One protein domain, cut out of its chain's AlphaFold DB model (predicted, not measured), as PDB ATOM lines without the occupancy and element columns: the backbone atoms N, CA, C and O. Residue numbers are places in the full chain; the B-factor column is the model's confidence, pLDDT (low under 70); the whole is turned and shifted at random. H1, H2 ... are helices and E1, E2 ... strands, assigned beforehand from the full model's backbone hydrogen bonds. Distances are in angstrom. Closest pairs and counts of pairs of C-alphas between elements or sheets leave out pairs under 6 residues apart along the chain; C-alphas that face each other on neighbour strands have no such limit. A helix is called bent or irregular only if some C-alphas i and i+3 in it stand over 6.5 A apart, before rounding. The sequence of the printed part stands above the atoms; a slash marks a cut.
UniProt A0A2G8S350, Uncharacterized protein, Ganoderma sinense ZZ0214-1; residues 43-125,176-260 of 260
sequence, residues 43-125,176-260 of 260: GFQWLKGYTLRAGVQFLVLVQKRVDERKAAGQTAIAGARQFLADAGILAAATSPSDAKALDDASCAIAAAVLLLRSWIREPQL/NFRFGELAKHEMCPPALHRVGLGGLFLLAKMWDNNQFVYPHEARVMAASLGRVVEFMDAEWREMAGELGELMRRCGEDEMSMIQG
ATOM      1  N   GLY A  43     154.526 159.158 182.903       61.66
ATOM      2  CA  GLY A  43     153.232 159.520 183.522       61.66
ATOM      3  C   GLY A  43     152.587 158.395 184.354       61.66
ATOM      4  O   GLY A  43     151.552 158.593 184.990       61.66
ATOM      5  N   PHE A  44     153.235 157.232 184.424       73.31
ATOM      6  CA  PHE A  44     152.719 156.029 185.070       73.31
ATOM      7  C   PHE A  44     152.539 156.168 186.593       73.31
ATOM      8  O   PHE A  44     151.595 155.614 187.156       73.31
ATOM      9  N   GLN A  45     153.361 156.969 187.282       72.75
ATOM     10  CA  GLN A  45     153.165 157.234 188.718       72.75
ATOM     11  C   GLN A  45     151.901 158.052 189.010       72.75
ATOM     12  O   GLN A  45     151.190 157.777 189.981       72.75
ATOM     13  N   TRP A  46     151.574 159.019 188.149       74.00
ATOM     14  CA  TRP A  46     150.315 159.756 188.252       74.00
ATOM     15  C   TRP A  46     149.135 158.823 188.018       74.00
ATOM     16  O   TRP A  46     148.217 158.799 188.838       74.00
ATOM     17  N   LEU A  47     149.205 157.978 186.985       81.25
ATOM     18  CA  LEU A  47     148.197 156.952 186.724       81.25
ATOM     19  C   LEU A  47     147.947 156.074 187.961       81.25
ATOM     20  O   LEU A  47     146.792 155.902 188.360       81.25
ATOM     21  N   LYS A  48     149.003 155.576 188.622       85.38
ATOM     22  CA  LYS A  48     148.892 154.819 189.885       85.38
ATOM     23  C   LYS A  48     148.134 155.617 190.945       85.38
ATOM     24  O   LYS A  48     147.189 155.109 191.547       85.38
ATOM     25  N   GLY A  49     148.508 156.878 191.149       82.81
ATOM     26  CA  GLY A  49     147.902 157.751 192.154       82.81
ATOM     27  C   GLY A  49     146.417 158.026 191.901       82.81
ATOM     28  O   GLY A  49     145.586 157.881 192.805       82.81
ATOM     29  N   TYR A  50     146.056 158.355 190.660       84.69
ATOM     30  CA  TYR A  50     144.664 158.550 190.253       84.69
ATOM     31  C   TYR A  50     143.847 157.261 190.360       84.69
ATOM     32  O   TYR A  50     142.702 157.303 190.807       84.69
ATOM     33  N   THR A  51     144.449 156.108 190.065       89.75
ATOM     34  CA  THR A  51     143.790 154.809 190.236       89.75
ATOM     35  C   THR A  51     143.483 154.520 191.713       89.75
ATOM     36  O   THR A  51     142.392 154.051 192.042       89.75
ATOM     37  N   LEU A  52     144.390 154.857 192.641       90.75
ATOM     38  CA  LEU A  52     144.126 154.725 194.082       90.75
ATOM     39  C   LEU A  52     142.975 155.639 194.538       90.75
ATOM     40  O   LEU A  52     142.110 155.203 195.303       90.75
ATOM     41  N   ARG A  53     142.920 156.886 194.043       89.19
ATOM     42  CA  ARG A  53     141.804 157.818 194.314       89.19
ATOM     43  C   ARG A  53     140.477 157.287 193.779       89.19
ATOM     44  O   ARG A  53     139.482 157.301 194.505       89.19
ATOM     45  N   ALA A  54     140.476 156.770 192.558       90.88
ATOM     46  CA  ALA A  54     139.315 156.140 191.947       90.88
ATOM     47  C   ALA A  54     138.835 154.921 192.755       90.88
ATOM     48  O   ALA A  54     137.637 154.759 192.979       90.88
ATOM     49  N   GLY A  55     139.763 154.132 193.311       94.50
ATOM     50  CA  GLY A  55     139.452 153.058 194.259       94.50
ATOM     51  C   GLY A  55     138.692 153.538 195.497       94.50
ATOM     52  O   GLY A  55     137.716 152.906 195.900       94.50
ATOM     53  N   VAL A  56     139.067 154.685 196.073       93.62
ATOM     54  CA  VAL A  56     138.317 155.287 197.192       93.62
ATOM     55  C   VAL A  56     136.903 155.677 196.762       93.62
ATOM     56  O   VAL A  56     135.951 155.368 197.476       93.62
ATOM     57  N   GLN A  57     136.748 156.335 195.610       93.06
ATOM     58  CA  GLN A  57     135.434 156.767 195.118       93.06
ATOM     59  C   GLN A  57     134.502 155.580 194.845       93.06
ATOM     60  O   GLN A  57     133.348 155.590 195.280       93.06
ATOM     61  N   PHE A  58     135.023 154.532 194.204       96.81
ATOM     62  CA  PHE A  58     134.312 153.276 193.987       96.81
ATOM     63  C   PHE A  58     133.807 152.680 195.308       96.81
ATOM     64  O   PHE A  58     132.615 152.407 195.456       96.81
ATOM     65  N   LEU A  59     134.687 152.537 196.304       96.94
ATOM     66  CA  LEU A  59     134.327 151.967 197.603       96.94
ATOM     67  C   LEU A  59     133.287 152.809 198.353       96.94
ATOM     68  O   LEU A  59     132.372 152.252 198.957       96.94
ATOM     69  N   VAL A  60     133.382 154.140 198.284       95.19
ATOM     70  CA  VAL A  60     132.381 155.048 198.870       95.19
ATOM     71  C   VAL A  60     131.017 154.875 198.194       95.19
ATOM     72  O   VAL A  60     129.997 154.841 198.885       95.19
ATOM     73  N   LEU A  61     130.974 154.706 196.868       96.00
ATOM     74  CA  LEU A  61     129.723 154.428 196.157       96.00
ATOM     75  C   LEU A  61     129.123 153.079 196.578       96.00
ATOM     76  O   LEU A  61     127.917 152.997 196.824       96.00
ATOM     77  N   VAL A  62     129.940 152.025 196.669       96.12
ATOM     78  CA  VAL A  62     129.468 150.704 197.113       96.12
ATOM     79  C   VAL A  62     128.943 150.782 198.546       96.12
ATOM     80  O   VAL A  62     127.858 150.266 198.809       96.12
ATOM     81  N   GLN A  63     129.642 151.479 199.449       96.94
ATOM     82  CA  GLN A  63     129.187 151.690 200.825       96.94
ATOM     83  C   GLN A  63     127.820 152.380 200.866       96.94
ATOM     84  O   GLN A  63     126.915 151.893 201.537       96.94
ATOM     85  N   LYS A  64     127.632 153.449 200.086       96.50
ATOM     86  CA  LYS A  64     126.342 154.145 199.997       96.50
ATOM     87  C   LYS A  64     125.209 153.195 199.592       96.50
ATOM     88  O   LYS A  64     124.154 153.194 200.218       96.50
ATOM     89  N   ARG A  65     125.437 152.339 198.590       95.00
ATOM     90  CA  ARG A  65     124.449 151.337 198.143       95.00
ATOM     91  C   ARG A  65     124.184 150.255 199.194       95.00
ATOM     92  O   ARG A  65     123.068 149.747 199.286       95.00
ATOM     93  N   VAL A  66     125.198 149.885 199.978       95.25
ATOM     94  CA  VAL A  66     125.037 148.978 201.124       95.25
ATOM     95  C   VAL A  66     124.133 149.614 202.182       95.25
ATOM     96  O   VAL A  66     123.199 148.961 202.643       95.25
ATOM     97  N   ASP A  67     124.355 150.885 202.514       95.19
ATOM     98  CA  ASP A  67     123.553 151.613 203.502       95.19
ATOM     99  C   ASP A  67     122.101 151.805 203.037       95.19
ATOM    100  O   ASP A  67     121.169 151.567 203.806       95.19
ATOM    101  N   GLU A  68     121.889 152.127 201.758       94.62
ATOM    102  CA  GLU A  68     120.557 152.206 201.137       94.62
ATOM    103  C   GLU A  68     119.798 150.873 201.241       94.62
ATOM    104  O   GLU A  68     118.620 150.855 201.607       94.62
ATOM    105  N   ARG A  69     120.467 149.739 200.992       93.62
ATOM    106  CA  ARG A  69     119.860 148.404 201.143       93.62
ATOM    107  C   ARG A  69     119.512 148.082 202.590       93.62
ATOM    108  O   ARG A  69     118.449 147.516 202.837       93.62
ATOM    109  N   LYS A  70     120.377 148.445 203.545       92.12
ATOM    110  CA  LYS A  70     120.086 148.277 204.979       92.12
ATOM    111  C   LYS A  70     118.865 149.105 205.391       92.12
ATOM    112  O   LYS A  70     118.008 148.596 206.108       92.12
ATOM    113  N   ALA A  71     118.756 150.340 204.900       91.88
ATOM    114  CA  ALA A  71     117.643 151.239 205.201       91.88
ATOM    115  C   ALA A  71     116.309 150.797 204.567       91.88
ATOM    116  O   ALA A  71     115.255 150.981 205.169       91.88
ATOM    117  N   ALA A  72     116.345 150.187 203.379       89.19
ATOM    118  CA  ALA A  72     115.154 149.728 202.657       89.19
ATOM    119  C   ALA A  72     114.509 148.443 203.230       89.19
ATOM    120  O   ALA A  72     113.413 148.067 202.813       89.19
ATOM    121  N   GLY A  73     115.146 147.781 204.202       84.94
ATOM    122  CA  GLY A  73     114.572 146.647 204.933       84.94
ATOM    123  C   GLY A  73     114.711 145.287 204.234       84.94
ATOM    124  O   GLY A  73     115.495 145.103 203.305       84.94
ATOM    125  N   GLN A  74     113.965 144.282 204.712       78.56
ATOM    126  CA  GLN A  74     114.178 142.863 204.368       78.56
ATOM    127  C   GLN A  74     114.117 142.531 202.872       78.56
ATOM    128  O   GLN A  74     114.857 141.659 202.419       78.56
ATOM    129  N   THR A  75     113.281 143.217 202.096       79.81
ATOM    130  CA  THR A  75     113.154 142.973 200.650       79.81
ATOM    131  C   THR A  75     114.393 143.411 199.868       79.81
ATOM    132  O   THR A  75     114.727 142.779 198.872       79.81
ATOM    133  N   ALA A  76     115.108 144.440 200.331       80.12
ATOM    134  CA  ALA A  76     116.337 144.936 199.707       80.12
ATOM    135  C   ALA A  76     117.608 144.219 200.198       80.12
ATOM    136  O   ALA A  76     118.648 144.249 199.526       80.12
ATOM    137  N   ILE A  77     117.525 143.567 201.363       87.75
ATOM    138  CA  ILE A  77     118.583 142.700 201.892       87.75
ATOM    139  C   ILE A  77     118.672 141.415 201.064       87.75
ATOM    140  O   ILE A  77     119.776 140.945 200.807       87.75
ATOM    141  N   ALA A  78     117.544 140.870 200.600       89.25
ATOM    142  CA  ALA A  78     117.550 139.698 199.730       89.25
ATOM    143  C   ALA A  78     118.421 139.931 198.477       89.25
ATOM    144  O   ALA A  78     118.287 140.929 197.767       89.25
ATOM    145  N   GLY A  79     119.349 139.008 198.217       89.56
ATOM    146  CA  GLY A  79     120.286 139.090 197.098       89.56
ATOM    147  C   GLY A  79     121.492 140.005 197.341       89.56
ATOM    148  O   GLY A  79     122.242 140.275 196.402       89.56
ATOM    149  N   ALA A  80     121.719 140.481 198.572       92.50
ATOM    150  CA  ALA A  80     122.868 141.332 198.883       92.50
ATOM    151  C   ALA A  80     124.214 140.663 198.574       92.50
ATOM    152  O   ALA A  80     125.123 141.338 198.097       92.50
ATOM    153  N   ARG A  81     124.350 139.346 198.795       93.69
ATOM    154  CA  ARG A  81     125.588 138.624 198.461       93.69
ATOM    155  C   ARG A  81     125.903 138.653 196.973       93.69
ATOM    156  O   ARG A  81     127.051 138.906 196.629       93.69
ATOM    157  N   GLN A  82     124.903 138.458 196.112       92.69
ATOM    158  CA  GLN A  82     125.108 138.537 194.665       92.69
ATOM    159  C   GLN A  82     125.489 139.960 194.255       92.69
ATOM    160  O   GLN A  82     126.494 140.148 193.589       92.69
ATOM    161  N   PHE A  83     124.768 140.966 194.756       94.06
ATOM    162  CA  PHE A  83     125.101 142.372 194.514       94.06
ATOM    163  C   PHE A  83     126.548 142.724 194.910       94.06
ATOM    164  O   PHE A  83     127.247 143.419 194.175       94.06
ATOM    165  N   LEU A  84     127.004 142.247 196.071       95.19
ATOM    166  CA  LEU A  84     128.366 142.470 196.552       95.19
ATOM    167  C   LEU A  84     129.399 141.682 195.735       95.19
ATOM    168  O   LEU A  84     130.475 142.212 195.466       95.19
ATOM    169  N   ALA A  85     129.072 140.461 195.310       93.06
ATOM    170  CA  ALA A  85     129.915 139.657 194.430       93.06
ATOM    171  C   ALA A  85     130.067 140.297 193.041       93.06
ATOM    172  O   ALA A  85     131.185 140.366 192.534       93.06
ATOM    173  N   ASP A  86     128.988 140.849 192.480       93.06
ATOM    174  CA  ASP A  86     129.000 141.586 191.209       93.06
ATOM    175  C   ASP A  86     129.857 142.858 191.316       93.06
ATOM    176  O   ASP A  86     130.579 143.216 190.388       93.06
ATOM    177  N   ALA A  87     129.851 143.511 192.482       92.19
ATOM    178  CA  ALA A  87     130.771 144.605 192.792       92.19
ATOM    179  C   ALA A  87     132.215 144.128 193.078       92.19
ATOM    180  O   ALA A  87     133.121 144.946 193.214       92.19
ATOM    181  N   GLY A  88     132.468 142.821 193.172       92.56
ATOM    182  CA  GLY A  88     133.784 142.249 193.467       92.56
ATOM    183  C   GLY A  88     134.195 142.287 194.943       92.56
ATOM    184  O   GLY A  88     135.373 142.104 195.246       92.56
ATOM    185  N   ILE A  89     133.262 142.506 195.872       95.56
ATOM    186  CA  ILE A  89     133.536 142.539 197.313       95.56
ATOM    187  C   ILE A  89     133.646 141.112 197.859       95.56
ATOM    188  O   ILE A  89     132.650 140.455 198.167       95.56
ATOM    189  N   LEU A  90     134.881 140.637 198.029       93.94
ATOM    190  CA  LEU A  90     135.165 139.260 198.449       93.94
ATOM    191  C   LEU A  90     134.718 138.954 199.887       93.94
ATOM    192  O   LEU A  90     134.357 137.819 200.186       93.94
ATOM    193  N   ALA A  91     134.687 139.955 200.773       91.75
ATOM    194  CA  ALA A  91     134.251 139.801 202.165       91.75
ATOM    195  C   ALA A  91     132.821 139.251 202.303       91.75
ATOM    196  O   ALA A  91     132.507 138.646 203.321       91.75
ATOM    197  N   ALA A  92     131.977 139.459 201.289       86.81
ATOM    198  CA  ALA A  92     130.584 139.032 201.277       86.81
ATOM    199  C   ALA A  92     130.400 137.549 200.919       86.81
ATOM    200  O   ALA A  92     129.387 136.948 201.280       86.81
ATOM    201  N   ALA A  93     131.362 136.954 200.202       83.12
ATOM    202  CA  ALA A  93     131.236 135.607 199.645       83.12
ATOM    203  C   ALA A  93     131.194 134.518 200.728       83.12
ATOM    204  O   ALA A  93     130.557 133.483 200.552       83.12
ATOM    205  N   THR A  94     131.842 134.761 201.868       80.50
ATOM    206  CA  THR A  94     131.926 133.813 202.987       80.50
ATOM    207  C   THR A  94     130.846 134.027 204.049       80.50
ATOM    208  O   THR A  94     130.830 133.321 205.056       80.50
ATOM    209  N   SER A  95     129.957 135.010 203.877       89.69
ATOM    210  CA  SER A  95     128.986 135.379 204.909       89.69
ATOM    211  C   SER A  95     127.765 134.436 204.922       89.69
ATOM    212  O   SER A  95     127.200 134.118 203.868       89.69
ATOM    213  N   PRO A  96     127.287 134.023 206.114       91.69
ATOM    214  CA  PRO A  96     126.220 133.026 206.255       91.69
ATOM    215  C   PRO A  96     124.841 133.529 205.806       91.69
ATOM    216  O   PRO A  96     123.978 132.732 205.440       91.69
ATOM    217  N   SER A  97     124.623 134.844 205.801       93.56
ATOM    218  CA  SER A  97     123.370 135.472 205.381       93.56
ATOM    219  C   SER A  97     123.629 136.780 204.643       93.56
ATOM    220  O   SER A  97     124.688 137.388 204.791       93.56
ATOM    221  N   ASP A  98     122.639 137.234 203.877       94.12
ATOM    222  CA  ASP A  98     122.709 138.497 203.140       94.12
ATOM    223  C   ASP A  98     122.831 139.717 204.069       94.12
ATOM    224  O   ASP A  98     123.600 140.633 203.789       94.12
ATOM    225  N   ALA A  99     122.148 139.703 205.219       93.25
ATOM    226  CA  ALA A  99     122.295 140.747 206.234       93.25
ATOM    227  C   ALA A  99     123.736 140.801 206.766       93.25
ATOM    228  O   ALA A  99     124.350 141.866 206.808       93.25
ATOM    229  N   LYS A 100     124.309 139.633 207.089       94.81
ATOM    230  CA  LYS A 100     125.689 139.542 207.571       94.81
ATOM    231  C   LYS A 100     126.700 139.935 206.491       94.81
ATOM    232  O   LYS A 100     127.694 140.578 206.805       94.81
ATOM    233  N   ALA A 101     126.418 139.624 205.226       95.38
ATOM    234  CA  ALA A 101     127.243 140.032 204.093       95.38
ATOM    235  C   ALA A 101     127.330 141.554 203.949       95.38
ATOM    236  O   ALA A 101     128.413 142.077 203.700       95.38
ATOM    237  N   LEU A 102     126.221 142.275 204.153       95.56
ATOM    238  CA  LEU A 102     126.216 143.740 204.149       95.56
ATOM    239  C   LEU A 102     127.063 144.319 205.295       95.56
ATOM    240  O   LEU A 102     127.750 145.318 205.100       95.56
ATOM    241  N   ASP A 103     127.048 143.707 206.481       95.00
ATOM    242  CA  ASP A 103     127.884 144.141 207.611       95.00
ATOM    243  C   ASP A 103     129.370 143.849 207.388       95.00
ATOM    244  O   ASP A 103     130.217 144.721 207.599       95.00
ATOM    245  N   ASP A 104     129.692 142.643 206.919       94.88
ATOM    246  CA  ASP A 104     131.066 142.231 206.630       94.88
ATOM    247  C   ASP A 104     131.662 143.062 205.485       94.88
ATOM    248  O   ASP A 104     132.826 143.470 205.560       94.88
ATOM    249  N   ALA A 105     130.855 143.374 204.462       95.50
ATOM    250  CA  ALA A 105     131.221 144.293 203.394       95.50
ATOM    251  C   ALA A 105     131.465 145.706 203.925       95.50
ATOM    252  O   ALA A 105     132.525 146.256 203.644       95.50
ATOM    253  N   SER A 106     130.559 146.278 204.730       96.06
ATOM    254  CA  SER A 106     130.775 147.617 205.299       96.06
ATOM    255  C   SER A 106     132.059 147.702 206.121       96.06
ATOM    256  O   SER A 106     132.822 148.656 205.988       96.06
ATOM    257  N   CYS A 107     132.341 146.685 206.940       95.62
ATOM    258  CA  CYS A 107     133.569 146.625 207.729       95.62
ATOM    259  C   CYS A 107     134.822 146.561 206.835       95.62
ATOM    260  O   CYS A 107     135.778 147.311 207.049       95.62
ATOM    261  N   ALA A 108     134.810 145.704 205.809       95.94
ATOM    262  CA  ALA A 108     135.921 145.581 204.868       95.94
ATOM    263  C   ALA A 108     136.132 146.864 204.046       95.94
ATOM    264  O   ALA A 108     137.269 147.308 203.890       95.94
ATOM    265  N   ILE A 109     135.047 147.485 203.574       96.75
ATOM    266  CA  ILE A 109     135.072 148.744 202.826       96.75
ATOM    267  C   ILE A 109     135.652 149.867 203.686       96.75
ATOM    268  O   ILE A 109     136.571 150.550 203.240       96.75
ATOM    269  N   ALA A 110     135.190 150.025 204.928       95.12
ATOM    270  CA  ALA A 110     135.713 151.043 205.836       95.12
ATOM    271  C   ALA A 110     137.227 150.884 206.065       95.12
ATOM    272  O   ALA A 110     137.977 151.855 205.956       95.12
ATOM    273  N   ALA A 111     137.693 149.654 206.309       94.50
ATOM    274  CA  ALA A 111     139.116 149.368 206.474       94.50
ATOM    275  C   ALA A 111     139.928 149.670 205.200       94.50
ATOM    276  O   ALA A 111     141.001 150.267 205.278       94.50
ATOM    277  N   ALA A 112     139.416 149.290 204.026       95.19
ATOM    278  CA  ALA A 112     140.077 149.540 202.749       95.19
ATOM    279  C   ALA A 112     140.151 151.037 202.417       95.19
ATOM    280  O   ALA A 112     141.195 151.513 201.978       95.19
ATOM    281  N   VAL A 113     139.083 151.798 202.677       93.81
ATOM    282  CA  VAL A 113     139.064 153.255 202.486       93.81
ATOM    283  C   VAL A 113     140.074 153.938 203.404       93.81
ATOM    284  O   VAL A 113     140.819 154.795 202.933       93.81
ATOM    285  N   LEU A 114     140.137 153.559 204.685       91.12
ATOM    286  CA  LEU A 114     141.133 154.102 205.615       91.12
ATOM    287  C   LEU A 114     142.559 153.816 205.141       91.12
ATOM    288  O   LEU A 114     143.398 154.714 205.149       91.12
ATOM    289  N   LEU A 115     142.819 152.594 204.677       90.94
ATOM    290  CA  LEU A 115     144.125 152.220 204.150       90.94
ATOM    291  C   LEU A 115     144.483 153.024 202.892       90.94
ATOM    292  O   LEU A 115     145.545 153.637 202.852       90.94
ATOM    293  N   LEU A 116     143.600 153.093 201.892       90.19
ATOM    294  CA  LEU A 116     143.857 153.862 200.668       90.19
ATOM    295  C   LEU A 116     144.061 155.350 200.968       90.19
ATOM    296  O   LEU A 116     144.977 155.965 200.433       90.19
ATOM    297  N   ARG A 117     143.264 155.924 201.876       87.12
ATOM    298  CA  ARG A 117     143.444 157.307 202.341       87.12
ATOM    299  C   ARG A 117     144.730 157.508 203.136       87.12
ATOM    300  O   ARG A 117     145.232 158.617 203.173       87.12
ATOM    301  N   SER A 118     145.297 156.470 203.749       85.31
ATOM    302  CA  SER A 118     146.629 156.580 204.360       85.31
ATOM    303  C   SER A 118     147.740 156.694 203.309       85.31
ATOM    304  O   SER A 118     148.791 157.273 203.584       85.31
ATOM    305  N   TRP A 119     147.493 156.191 202.094       84.62
ATOM    306  CA  TRP A 119     148.413 156.257 200.958       84.62
ATOM    307  C   TRP A 119     148.185 157.476 200.063       84.62
ATOM    308  O   TRP A 119     149.064 157.825 199.285       84.62
ATOM    309  N   ILE A 120     147.041 158.147 200.177       79.75
ATOM    310  CA  ILE A 120     146.703 159.355 199.421       79.75
ATOM    311  C   ILE A 120     146.764 160.543 200.382       79.75
ATOM    312  O   ILE A 120     146.039 160.573 201.370       79.75
ATOM    313  N   ARG A 121     147.589 161.556 200.112       66.00
ATOM    314  CA  ARG A 121     147.447 162.841 200.814       66.00
ATOM    315  C   ARG A 121     146.304 163.626 200.171       66.00
ATOM    316  O   ARG A 121     146.125 163.586 198.949       66.00
ATOM    317  N   GLU A 122     145.524 164.335 200.989       54.78
ATOM    318  CA  GLU A 122     144.631 165.365 200.458       54.78
ATOM    319  C   GLU A 122     145.485 166.347 199.650       54.78
ATOM    320  O   GLU A 122     146.560 166.732 200.128       54.78
ATOM    321  N   PRO A 123     145.081 166.698 198.416       51.25
ATOM    322  CA  PRO A 123     145.836 167.663 197.639       51.25
ATOM    323  C   PRO A 123     145.905 168.949 198.460       51.25
ATOM    324  O   PRO A 123     144.865 169.523 198.782       51.25
ATOM    325  N   GLN A 124     147.111 169.395 198.820       47.28
ATOM    326  CA  GLN A 124     147.262 170.771 199.280       47.28
ATOM    327  C   GLN A 124     146.762 171.630 198.135       47.28
ATOM    328  O   GLN A 124     147.259 171.469 197.030       47.28
ATOM    329  N   LEU A 125     145.732 172.435 198.352       47.50
ATOM    330  CA  LEU A 125     145.285 173.376 197.342       47.50
ATOM    331  C   LEU A 125     146.128 174.645 197.486       47.50
ATOM    332  O   LEU A 125     146.412 175.080 198.603       47.50
ATOM    333  N   ASN A 176     151.815 163.949 197.405       62.47
ATOM    334  CA  ASN A 176     150.416 163.652 197.047       62.47
ATOM    335  C   ASN A 176     150.005 162.180 197.264       62.47
ATOM    336  O   ASN A 176     148.840 161.889 197.546       62.47
ATOM    337  N   PHE A 177     150.957 161.255 197.181       70.25
ATOM    338  CA  PHE A 177     150.808 159.805 197.239       70.25
ATOM    339  C   PHE A 177     152.001 159.193 197.978       70.25
ATOM    340  O   PHE A 177     153.151 159.351 197.592       70.25
ATOM    341  N   ARG A 178     151.753 158.450 199.053       70.25
ATOM    342  CA  ARG A 178     152.807 157.854 199.880       70.25
ATOM    343  C   ARG A 178     153.270 156.513 199.302       70.25
ATOM    344  O   ARG A 178     153.147 155.481 199.959       70.25
ATOM    345  N   PHE A 179     153.801 156.512 198.078       69.19
ATOM    346  CA  PHE A 179     154.320 155.293 197.438       69.19
ATOM    347  C   PHE A 179     155.484 154.662 198.226       69.19
ATOM    348  O   PHE A 179     155.586 153.438 198.290       69.19
ATOM    349  N   GLY A 180     156.278 155.460 198.950       63.47
ATOM    350  CA  GLY A 180     157.281 154.935 199.887       63.47
ATOM    351  C   GLY A 180     156.701 154.096 201.042       63.47
ATOM    352  O   GLY A 180     157.354 153.175 201.524       63.47
ATOM    353  N   GLU A 181     155.459 154.349 201.472       67.38
ATOM    354  CA  GLU A 181     154.778 153.521 202.486       67.38
ATOM    355  C   GLU A 181     154.263 152.203 201.889       67.38
ATOM    356  O   GLU A 181     154.273 151.170 202.556       67.38
ATOM    357  N   LEU A 182     153.873 152.211 200.610       71.62
ATOM    358  CA  LEU A 182     153.466 151.013 199.868       71.62
ATOM    359  C   LEU A 182     154.613 150.007 199.718       71.62
ATOM    360  O   LEU A 182     154.383 148.800 199.821       71.62
ATOM    361  N   ALA A 183     155.842 150.494 199.538       67.62
ATOM    362  CA  ALA A 183     157.035 149.655 199.436       67.62
ATOM    363  C   ALA A 183     157.296 148.816 200.703       67.62
ATOM    364  O   ALA A 183     157.854 147.725 200.603       67.62
ATOM    365  N   LYS A 184     156.842 149.274 201.881       73.06
ATOM    366  CA  LYS A 184     157.011 148.561 203.164       73.06
ATOM    367  C   LYS A 184     156.143 147.307 203.281       73.06
ATOM    368  O   LYS A 184     156.393 146.460 204.134       73.06
ATOM    369  N   HIS A 185     155.100 147.188 202.462       76.62
ATOM    370  CA  HIS A 185     154.222 146.027 202.472       76.62
ATOM    371  C   HIS A 185     154.760 144.953 201.526       76.62
ATOM    372  O   HIS A 185     154.788 145.146 200.313       76.62
ATOM    373  N   GLU A 186     155.144 143.790 202.055       80.81
ATOM    374  CA  GLU A 186     155.579 142.652 201.231       80.81
ATOM    375  C   GLU A 186     154.412 142.041 200.444       80.81
ATOM    376  O   GLU A 186     154.544 141.744 199.259       80.81
ATOM    377  N   MET A 187     153.240 141.944 201.077       86.44
ATOM    378  CA  MET A 187     152.027 141.354 200.513       86.44
ATOM    379  C   MET A 187     150.876 142.359 200.453       86.44
ATOM    380  O   MET A 187     150.854 143.339 201.201       86.44
ATOM    381  N   CYS A 188     149.880 142.073 199.605       90.62
ATOM    382  CA  CYS A 188     148.652 142.862 199.539       90.62
ATOM    383  C   CYS A 188     147.990 142.930 200.923       90.62
ATOM    384  O   CYS A 188     147.654 141.884 201.488       90.62
ATOM    385  N   PRO A 189     147.726 144.134 201.461       92.12
ATOM    386  CA  PRO A 189     147.050 144.268 202.739       92.12
ATOM    387  C   PRO A 189     145.680 143.572 202.737       92.12
ATOM    388  O   PRO A 189     144.921 143.719 201.768       92.12
ATOM    389  N   PRO A 190     145.303 142.873 203.829       92.56
ATOM    390  CA  PRO A 190     144.035 142.146 203.902       92.56
ATOM    391  C   PRO A 190     142.812 143.021 203.618       92.56
ATOM    392  O   PRO A 190     141.838 142.549 203.037       92.56
ATOM    393  N   ALA A 191     142.869 144.304 203.988       92.81
ATOM    394  CA  ALA A 191     141.788 145.252 203.745       92.81
ATOM    395  C   ALA A 191     141.463 145.397 202.247       92.81
ATOM    396  O   ALA A 191     140.295 145.316 201.879       92.81
ATOM    397  N   LEU A 192     142.474 145.526 201.377       94.25
ATOM    398  CA  LEU A 192     142.256 145.639 199.927       94.25
ATOM    399  C   LEU A 192     141.880 144.321 199.278       94.25
ATOM    400  O   LEU A 192     141.022 144.292 198.395       94.25
ATOM    401  N   HIS A 193     142.487 143.228 199.738       94.56
ATOM    402  CA  HIS A 193     142.139 141.903 199.250       94.56
ATOM    403  C   HIS A 193     140.649 141.615 199.484       94.56
ATOM    404  O   HIS A 193     139.935 141.244 198.558       94.56
ATOM    405  N   ARG A 194     140.140 141.889 200.691       95.44
ATOM    406  CA  ARG A 194     138.740 141.638 201.068       95.44
ATOM    407  C   ARG A 194     137.707 142.435 200.268       95.44
ATOM    408  O   ARG A 194     136.553 142.021 200.219       95.44
ATOM    409  N   VAL A 195     138.093 143.540 199.635       96.25
ATOM    410  CA  VAL A 195     137.214 144.328 198.751       96.25
ATOM    411  C   VAL A 195     137.513 144.110 197.266       96.25
ATOM    412  O   VAL A 195     137.036 144.861 196.426       96.25
ATOM    413  N   GLY A 196     138.326 143.102 196.933       94.38
ATOM    414  CA  GLY A 196     138.649 142.744 195.553       94.38
ATOM    415  C   GLY A 196     139.550 143.740 194.821       94.38
ATOM    416  O   GLY A 196     139.701 143.619 193.609       94.38
ATOM    417  N   LEU A 197     140.175 144.689 195.526       96.38
ATOM    418  CA  LEU A 197     141.043 145.727 194.949       96.38
ATOM    419  C   LEU A 197     142.539 145.430 195.124       96.38
ATOM    420  O   LEU A 197     143.372 146.331 195.046       96.38
ATOM    421  N   GLY A 198     142.904 144.166 195.354       94.00
ATOM    422  CA  GLY A 198     144.306 143.766 195.519       94.00
ATOM    423  C   GLY A 198     145.190 144.082 194.306       94.00
ATOM    424  O   GLY A 198     146.388 144.293 194.457       94.00
ATOM    425  N   GLY A 199     144.607 144.206 193.113       93.38
ATOM    426  CA  GLY A 199     145.339 144.602 191.912       93.38
ATOM    427  C   GLY A 199     145.790 146.057 191.934       93.38
ATOM    428  O   GLY A 199     146.823 146.369 191.361       93.38
ATOM    429  N   LEU A 200     145.092 146.939 192.657       93.19
ATOM    430  CA  LEU A 200     145.550 148.323 192.818       93.19
ATOM    431  C   LEU A 200     146.850 148.392 193.615       93.19
ATOM    432  O   LEU A 200     147.700 149.229 193.335       93.19
ATOM    433  N   PHE A 201     147.016 147.496 194.589       92.25
ATOM    434  CA  PHE A 201     148.258 147.374 195.342       92.25
ATOM    435  C   PHE A 201     149.403 146.869 194.459       92.25
ATOM    436  O   PHE A 201     150.489 147.442 194.502       92.25
ATOM    437  N   LEU A 202     149.152 145.841 193.640       90.44
ATOM    438  CA  LEU A 202     150.142 145.340 192.682       90.44
ATOM    439  C   LEU A 202     150.567 146.451 191.724       90.44
ATOM    440  O   LEU A 202     151.753 146.748 191.642       90.44
ATOM    441  N   LEU A 203     149.599 147.143 191.117       89.06
ATOM    442  CA  LEU A 203     149.851 148.265 190.217       89.06
ATOM    443  C   LEU A 203     150.649 149.384 190.894       89.06
ATOM    444  O   LEU A 203     151.598 149.908 190.321       89.06
ATOM    445  N   ALA A 204     150.296 149.743 192.128       86.50
ATOM    446  CA  ALA A 204     150.990 150.791 192.866       86.50
ATOM    447  C   ALA A 204     152.437 150.411 193.230       86.50
ATOM    448  O   ALA A 204     153.284 151.295 193.329       86.50
ATOM    449  N   LYS A 205     152.725 149.115 193.411       84.88
ATOM    450  CA  LYS A 205     154.075 148.594 193.672       84.88
ATOM    451  C   LYS A 205     154.903 148.356 192.420       84.88
ATOM    452  O   LYS A 205     156.100 148.101 192.547       84.88
ATOM    453  N   MET A 206     154.288 148.395 191.242       80.75
ATOM    454  CA  MET A 206     155.031 148.182 190.017       80.75
ATOM    455  C   MET A 206     156.112 149.245 189.852       80.75
ATOM    456  O   MET A 206     155.899 150.413 190.175       80.75
ATOM    457  N   TRP A 207     157.271 148.850 189.347       73.75
ATOM    458  CA  TRP A 207     158.268 149.789 188.862       73.75
ATOM    459  C   TRP A 207     157.791 150.398 187.554       73.75
ATOM    460  O   TRP A 207     156.950 149.836 186.852       73.75
ATOM    461  N   ASP A 208     158.289 151.592 187.255       67.69
ATOM    462  CA  ASP A 208     157.879 152.286 186.039       67.69
ATOM    463  C   ASP A 208     158.460 151.612 184.789       67.69
ATOM    464  O   ASP A 208     157.805 151.607 183.751       67.69
ATOM    465  N   ASN A 209     159.626 150.964 184.921       64.50
ATOM    466  CA  ASN A 209     160.370 150.362 183.817       64.50
ATOM    467  C   ASN A 209     160.857 148.944 184.175       64.50
ATOM    468  O   ASN A 209     161.164 148.650 185.331       64.50
ATOM    469  N   ASN A 210     161.005 148.095 183.155       58.94
ATOM    470  CA  ASN A 210     161.626 146.766 183.195       58.94
ATOM    471  C   ASN A 210     160.999 145.785 184.191       58.94
ATOM    472  O   ASN A 210     161.701 144.994 184.826       58.94
ATOM    473  N   GLN A 211     159.672 145.804 184.309       71.88
ATOM    474  CA  GLN A 211     158.964 144.845 185.144       71.88
ATOM    475  C   GLN A 211     158.266 143.773 184.314       71.88
ATOM    476  O   GLN A 211     157.517 144.063 183.379       71.88
ATOM    477  N   PHE A 212     158.499 142.524 184.711       76.62
ATOM    478  CA  PHE A 212     157.703 141.388 184.277       76.62
ATOM    479  C   PHE A 212     156.408 141.346 185.076       76.62
ATOM    480  O   PHE A 212     156.436 141.356 186.308       76.62
ATOM    481  N   VAL A 213     155.285 141.274 184.369       81.44
ATOM    482  CA  VAL A 213     153.978 141.034 184.978       81.44
ATOM    483  C   VAL A 213     153.563 139.600 184.683       81.44
ATOM    484  O   VAL A 213     153.434 139.211 183.519       81.44
ATOM    485  N   TYR A 214     153.332 138.809 185.731       85.50
ATOM    486  CA  TYR A 214     152.885 137.430 185.559       85.50
ATOM    487  C   TYR A 214     151.374 137.365 185.270       85.50
ATOM    488  O   TYR A 214     150.613 138.186 185.788       85.50
ATOM    489  N   PRO A 215     150.881 136.342 184.541       86.69
ATOM    490  CA  PRO A 215     149.466 136.260 184.157       86.69
ATOM    491  C   PRO A 215     148.475 136.323 185.330       86.69
ATOM    492  O   PRO A 215     147.380 136.871 185.226       86.69
ATOM    493  N   HIS A 216     148.830 135.767 186.490       88.31
ATOM    494  CA  HIS A 216     147.962 135.841 187.666       88.31
ATOM    495  C   HIS A 216     147.876 137.265 188.243       88.31
ATOM    496  O   HIS A 216     146.785 137.706 188.600       88.31
ATOM    497  N   GLU A 217     148.989 138.001 188.284       89.44
ATOM    498  CA  GLU A 217     149.032 139.400 188.726       89.44
ATOM    499  C   GLU A 217     148.258 140.283 187.754       89.44
ATOM    500  O   GLU A 217     147.430 141.089 188.176       89.44
ATOM    501  N   ALA A 218     148.455 140.058 186.454       88.81
ATOM    502  CA  ALA A 218     147.771 140.777 185.394       88.81
ATOM    503  C   ALA A 218     146.246 140.633 185.497       88.81
ATOM    504  O   ALA A 218     145.531 141.632 185.482       88.81
ATOM    505  N   ARG A 219     145.730 139.417 185.731       92.00
ATOM    506  CA  ARG A 219     144.285 139.198 185.948       92.00
ATOM    507  C   ARG A 219     143.745 139.993 187.132       92.00
ATOM    508  O   ARG A 219     142.681 140.604 187.038       92.00
ATOM    509  N   VAL A 220     144.470 139.995 188.249       93.06
ATOM    510  CA  VAL A 220     144.047 140.698 189.468       93.06
ATOM    511  C   VAL A 220     144.106 142.221 189.275       93.06
ATOM    512  O   VAL A 220     143.210 142.934 189.742       93.06
ATOM    513  N   MET A 221     145.110 142.722 188.551       93.81
ATOM    514  CA  MET A 221     145.232 144.130 188.161       93.81
ATOM    515  C   MET A 221     144.124 144.563 187.206       93.81
ATOM    516  O   MET A 221     143.428 145.529 187.513       93.81
ATOM    517  N   ALA A 222     143.885 143.816 186.127       93.75
ATOM    518  CA  ALA A 222     142.814 144.077 185.167       93.75
ATOM    519  C   ALA A 222     141.442 144.126 185.850       93.75
ATOM    520  O   ALA A 222     140.688 145.081 185.672       93.75
ATOM    521  N   ALA A 223     141.142 143.145 186.708       94.00
ATOM    522  CA  ALA A 223     139.889 143.114 187.459       94.00
ATOM    523  C   ALA A 223     139.740 144.323 188.397       94.00
ATOM    524  O   ALA A 223     138.641 144.840 188.581       94.00
ATOM    525  N   SER A 224     140.832 144.785 189.011       95.94
ATOM    526  CA  SER A 224     140.801 145.957 189.892       95.94
ATOM    527  C   SER A 224     140.625 147.254 189.100       95.94
ATOM    528  O   SER A 224     139.792 148.074 189.476       95.94
ATOM    529  N   LEU A 225     141.339 147.404 187.981       94.56
ATOM    530  CA  LEU A 225     141.232 148.544 187.067       94.56
ATOM    531  C   LEU A 225     139.827 148.669 186.474       94.56
ATOM    532  O   LEU A 225     139.231 149.741 186.543       94.56
ATOM    533  N   GLY A 226     139.247 147.563 186.000       94.00
ATOM    534  CA  GLY A 226     137.897 147.546 185.426       94.00
ATOM    535  C   GLY A 226     136.795 148.006 186.388       94.00
ATOM    536  O   GLY A 226     135.736 148.434 185.943       94.00
ATOM    537  N   ARG A 227     137.034 147.976 187.708       94.56
ATOM    538  CA  ARG A 227     136.080 148.483 188.714       94.56
ATOM    539  C   ARG A 227     136.202 149.979 188.968       94.56
ATOM    540  O   ARG A 227     135.238 150.591 189.419       94.56
ATOM    541  N   VAL A 228     137.381 150.553 188.739       95.12
ATOM    542  CA  VAL A 228     137.698 151.923 189.168       95.12
ATOM    543  C   VAL A 228     137.852 152.901 188.010       95.12
ATOM    544  O   VAL A 228     137.732 154.098 188.234       95.12
ATOM    545  N   VAL A 229     138.058 152.425 186.780       92.56
ATOM    546  CA  VAL A 229     138.328 153.270 185.602       92.56
ATOM    547  C   VAL A 229     137.262 154.351 185.371       92.56
ATOM    548  O   VAL A 229     137.587 155.507 185.112       92.56
ATOM    549  N   GLU A 230     135.986 154.033 185.595       91.50
ATOM    550  CA  GLU A 230     134.869 154.982 185.447       91.50
ATOM    551  C   GLU A 230     134.894 156.136 186.465       91.50
ATOM    552  O   GLU A 230     134.271 157.173 186.250       91.50
ATOM    553  N   PHE A 231     135.637 155.982 187.562       89.94
ATOM    554  CA  PHE A 231     135.810 156.997 188.606       89.94
ATOM    555  C   PHE A 231     137.037 157.888 188.365       89.94
ATOM    556  O   PHE A 231     137.384 158.714 189.208       89.94
ATOM    557  N   MET A 232     137.721 157.710 187.235       85.31
ATOM    558  CA  MET A 232     138.872 158.520 186.848       85.31
ATOM    559  C   MET A 232     138.436 159.674 185.944       85.31
ATOM    560  O   MET A 232     137.467 159.555 185.183       85.31
ATOM    561  N   ASP A 233     139.170 160.784 186.013       78.69
ATOM    562  CA  ASP A 233     139.017 161.903 185.081       78.69
ATOM    563  C   ASP A 233     139.303 161.441 183.646       78.69
ATOM    564  O   ASP A 233     140.064 160.496 183.436       78.69
ATOM    565  N   ALA A 234     138.698 162.102 182.653       75.94
ATOM    566  CA  ALA A 234     138.730 161.656 181.256       75.94
ATOM    567  C   ALA A 234     140.154 161.399 180.725       75.94
ATOM    568  O   ALA A 234     140.377 160.381 180.078       75.94
ATOM    569  N   GLU A 235     141.107 162.271 181.069       75.06
ATOM    570  CA  GLU A 235     142.525 162.148 180.698       75.06
ATOM    571  C   GLU A 235     143.156 160.841 181.205       75.06
ATOM    572  O   GLU A 235     143.858 160.151 180.471       75.06
ATOM    573  N   TRP A 236     142.875 160.462 182.452       79.88
ATOM    574  CA  TRP A 236     143.464 159.275 183.076       79.88
ATOM    575  C   TRP A 236     142.666 158.004 182.798       79.88
ATOM    576  O   TRP A 236     143.209 156.903 182.894       79.88
ATOM    577  N   ARG A 237     141.384 158.143 182.454       83.31
ATOM    578  CA  ARG A 237     140.481 157.032 182.149       83.31
ATOM    579  C   ARG A 237     140.916 156.265 180.910       83.31
ATOM    580  O   ARG A 237     140.914 155.040 180.946       83.31
ATOM    581  N   GLU A 238     141.284 156.967 179.841       79.88
ATOM    582  CA  GLU A 238     141.745 156.343 178.595       79.88
ATOM    583  C   GLU A 238     143.001 155.503 178.853       79.88
ATOM    584  O   GLU A 238     142.995 154.294 178.632       79.88
ATOM    585  N   MET A 239     144.015 156.111 179.473       78.88
ATOM    586  CA  MET A 239     145.267 155.438 179.827       78.88
ATOM    587  C   MET A 239     145.054 154.247 180.783       78.88
ATOM    588  O   MET A 239     145.657 153.188 180.612       78.88
ATOM    589  N   ALA A 240     144.177 154.382 181.783       83.81
ATOM    590  CA  ALA A 240     143.829 153.282 182.685       83.81
ATOM    591  C   ALA A 240     143.063 152.156 181.975       83.81
ATOM    592  O   ALA A 240     143.248 150.984 182.310       83.81
ATOM    593  N   GLY A 241     142.214 152.499 181.003       83.06
ATOM    594  CA  GLY A 241     141.484 151.547 180.171       83.06
ATOM    595  C   GLY A 241     142.418 150.733 179.281       83.06
ATOM    596  O   GLY A 241     142.335 149.505 179.272       83.06
ATOM    597  N   GLU A 242     143.358 151.394 178.603       84.06
ATOM    598  CA  GLU A 242     144.393 150.738 177.795       84.06
ATOM    599  C   GLU A 242     145.263 149.801 178.638       84.06
ATOM    600  O   GLU A 242     145.480 148.643 178.269       84.06
ATOM    601  N   LEU A 243     145.700 150.264 179.814       84.94
ATOM    602  CA  LEU A 243     146.446 149.437 180.756       84.94
ATOM    603  C   LEU A 243     145.618 148.239 181.239       84.94
ATOM    604  O   LEU A 243     146.133 147.127 181.320       84.94
ATOM    605  N   GLY A 244     144.338 148.440 181.557       85.69
ATOM    606  CA  GLY A 244     143.443 147.370 181.997       85.69
ATOM    607  C   GLY A 244     143.268 146.289 180.934       85.69
ATOM    608  O   GLY A 244     143.342 145.098 181.240       85.69
ATOM    609  N   GLU A 245     143.105 146.697 179.679       85.56
ATOM    610  CA  GLU A 245     142.998 145.794 178.538       85.56
ATOM    611  C   GLU A 245     144.307 145.034 178.282       85.56
ATOM    612  O   GLU A 245     144.285 143.825 178.050       85.56
ATOM    613  N   LEU A 246     145.459 145.696 178.404       83.25
ATOM    614  CA  LEU A 246     146.757 145.025 178.356       83.25
ATOM    615  C   LEU A 246     146.872 143.963 179.453       83.25
ATOM    616  O   LEU A 246     147.214 142.817 179.168       83.25
ATOM    617  N   MET A 247     146.566 144.322 180.701       88.19
ATOM    618  CA  MET A 247     146.612 143.395 181.832       88.19
ATOM    619  C   MET A 247     145.656 142.209 181.629       88.19
ATOM    620  O   MET A 247     145.976 141.086 182.015       88.19
ATOM    621  N   ARG A 248     144.508 142.424 180.974       87.19
ATOM    622  CA  ARG A 248     143.585 141.345 180.604       87.19
ATOM    623  C   ARG A 248     144.238 140.367 179.624       87.19
ATOM    624  O   ARG A 248     144.237 139.173 179.902       87.19
ATOM    625  N   ARG A 249     144.864 140.863 178.549       81.44
ATOM    626  CA  ARG A 249     145.578 140.028 177.559       81.44
ATOM    627  C   ARG A 249     146.756 139.272 178.176       81.44
ATOM    628  O   ARG A 249     146.898 138.072 177.965       81.44
ATOM    629  N   CYS A 250     147.545 139.945 179.016       81.56
ATOM    630  CA  CYS A 250     148.640 139.305 179.753       81.56
ATOM    631  C   CYS A 250     148.128 138.192 180.676       81.56
ATOM    632  O   CYS A 250     148.769 137.166 180.886       81.56
ATOM    633  N   GLY A 251     146.949 138.412 181.252       78.75
ATOM    634  CA  GLY A 251     146.278 137.456 182.111       78.75
ATOM    635  C   GLY A 251     145.732 136.224 181.395       78.75
ATOM    636  O   GLY A 251     145.479 135.222 182.068       78.75
ATOM    637  N   GLU A 252     145.539 136.316 180.079       79.31
ATOM    638  CA  GLU A 252     144.969 135.262 179.247       79.31
ATOM    639  C   GLU A 252     146.035 134.269 178.781       79.31
ATOM    640  O   GLU A 252     145.790 133.098 179.015       79.31
ATOM    641  N   ASP A 253     147.199 134.682 178.245       60.31
ATOM    642  CA  ASP A 253     148.297 133.746 177.884       60.31
ATOM    643  C   ASP A 253     149.661 134.417 177.536       60.31
ATOM    644  O   ASP A 253     150.545 133.787 176.951       60.31
ATOM    645  N   GLU A 254     149.896 135.689 177.894       59.25
ATOM    646  CA  GLU A 254     151.102 136.435 177.473       59.25
ATOM    647  C   GLU A 254     151.888 137.029 178.659       59.25
ATOM    648  O   GLU A 254     151.344 137.749 179.493       59.25
ATOM    649  N   MET A 255     153.204 136.780 178.734       55.66
ATOM    650  CA  MET A 255     154.080 137.561 179.617       55.66
ATOM    651  C   MET A 255     154.405 138.891 178.933       55.66
ATOM    652  O   MET A 255     154.966 138.914 177.837       55.66
ATOM    653  N   SER A 256     154.090 140.001 179.597       56.94
ATOM    654  CA  SER A 256     154.458 141.330 179.108       56.94
ATOM    655  C   SER A 256     155.571 141.930 179.942       56.94
ATOM    656  O   SER A 256     155.561 141.867 181.174       56.94
ATOM    657  N   MET A 257     156.526 142.527 179.237       52.34
ATOM    658  CA  MET A 257     157.542 143.379 179.822       52.34
ATOM    659  C   MET A 257     157.118 144.825 179.606       52.34
ATOM    660  O   MET A 257     156.910 145.261 178.472       52.34
ATOM    661  N   ILE A 258     157.002 145.566 180.703       55.75
ATOM    662  CA  ILE A 258     156.768 147.006 180.638       55.75
ATOM    663  C   ILE A 258     158.112 147.703 180.453       55.75
ATOM    664  O   ILE A 258     158.988 147.568 181.306       55.75
ATOM    665  N   GLN A 259     158.282 148.421 179.342       48.12
ATOM    666  CA  GLN A 259     159.422 149.305 179.100       48.12
ATOM    667  C   GLN A 259     158.908 150.754 179.094       48.12
ATOM    668  O   GLN A 259     157.827 151.033 178.570       48.12
ATOM    669  N   GLY A 260     159.651 151.666 179.715       42.03
ATOM    670  CA  GLY A 260     159.350 153.101 179.727       42.03
ATOM    671  C   GLY A 260     160.527 153.933 179.255       42.03
ATOM    672  O   GLY A 260     161.635 153.365 179.111       42.03
TER     673      GLY A 260
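Overview. This is residues 43 to 125 and 176 to 260 of the 260 residues of an uncharacterized protein of Ganoderma sinense ZZ0214-1 (UniProt A0A2G8S350). A long helix, H1, has H4 side by side with it, running back the opposite way, while a helical hairpin of H8 and H9 stands crosswise to H1 near its beginning, like the stem of a T. H7 packs on both H1 and H8, a small ribbon of E1 and E2 lies by residues 246 to 251 of H9, and at the far end of H1 the chain folds back through H2 and H3. The printed part has 168 residues, with nine named helices and two named strands in the order H1 H2 H3 H4 H5 H6 H7 E1 H8 H9 E2; the class is mostly helix, and the sheet is antiparallel. It is compact, with a radius of gyration of the C-alphas of 16.3 A and spans of 52 by 44 by 32 A.

Along the chain. The strands are E1, residues 211 to 213, and E2, residues 255 to 259, 12.9 A long. H1, residues 44 to 71, runs 40.7 A from C-alpha 44 at (152.719, 156.029, 185.070) to C-alpha 71 at (117.643, 151.239, 205.201). H4, residues 98 to 119, is 31.3 A long, H8, residues 215 to 231, 25.2 A, and H9, residues 234 to 252, 27.2 A, ending at C-alpha 252 at (144.969, 135.262, 179.247). H7, residues 198 to 205, is 11.1 A long. The shorter helices are H2, residues 74 to 77, H3, 80 to 86, H5, 179 to 182, and H6, 190 to 194. H8 is irregular, with C-alphas 227 and 230 7.4 A apart, and has a kink of 30 degrees near residue 225.

Arrangement. E1 and E2 are antiparallel at 151 degrees, with N 258 and O 211 3.1 A apart, within hydrogen-bond range. The closest C-alphas of H9 and E2, Cys 250 and Ser 256, are 6.2 A apart. H8 and H9 form a helical hairpin and touch at a shallow tilt of 24 degrees, opposite ways; the closest C-alphas, Pro 215 and Gly 251, are 4.0 A apart. H7 touches H8, about perpendicular at 84 degrees, with C-alphas 199 and 221 closest at 3.8 A. The hub is H1, which touches H8 with residues 51 to 58 alone, C-alphas 54 and 231 being closest at 4.9 A. H1 and H4 touch at a shallow tilt of 29 degrees, opposite ways, C-alphas 56 and 113 being closest at 5.7 A. H6 touches H4, C-alphas 191 and 112 being closest at 4.7 A, and H5 touches H7, C-alphas 182 and 205 being closest at 6.7 A. H3 touches H4, C-alphas 80 and 98 being closest at 5.1 A; H2 and H1 touch only at the corner, C-alphas 76 and 69 being closest at 5.1 A. Every O i to N i+4 pair is within hydrogen-bond range in H1, H3, H4, H6 and H7, against 9 of 13 in H8 and 13 of 15 in H9; H2 and H5 are too short for such a pair.

Size, cuts and confidence. The two C-alphas farthest apart, Gln 74 and Gly 260, are 52.5 A apart. Residues 126 to 175 are not printed, and C-alphas 125 and 176 are 11.0 A apart across the cut. Of the links printed whole, H3 to H4 is long. Confidence under 70 falls on 22 residues, among them 121 to 125 and 253 to 260.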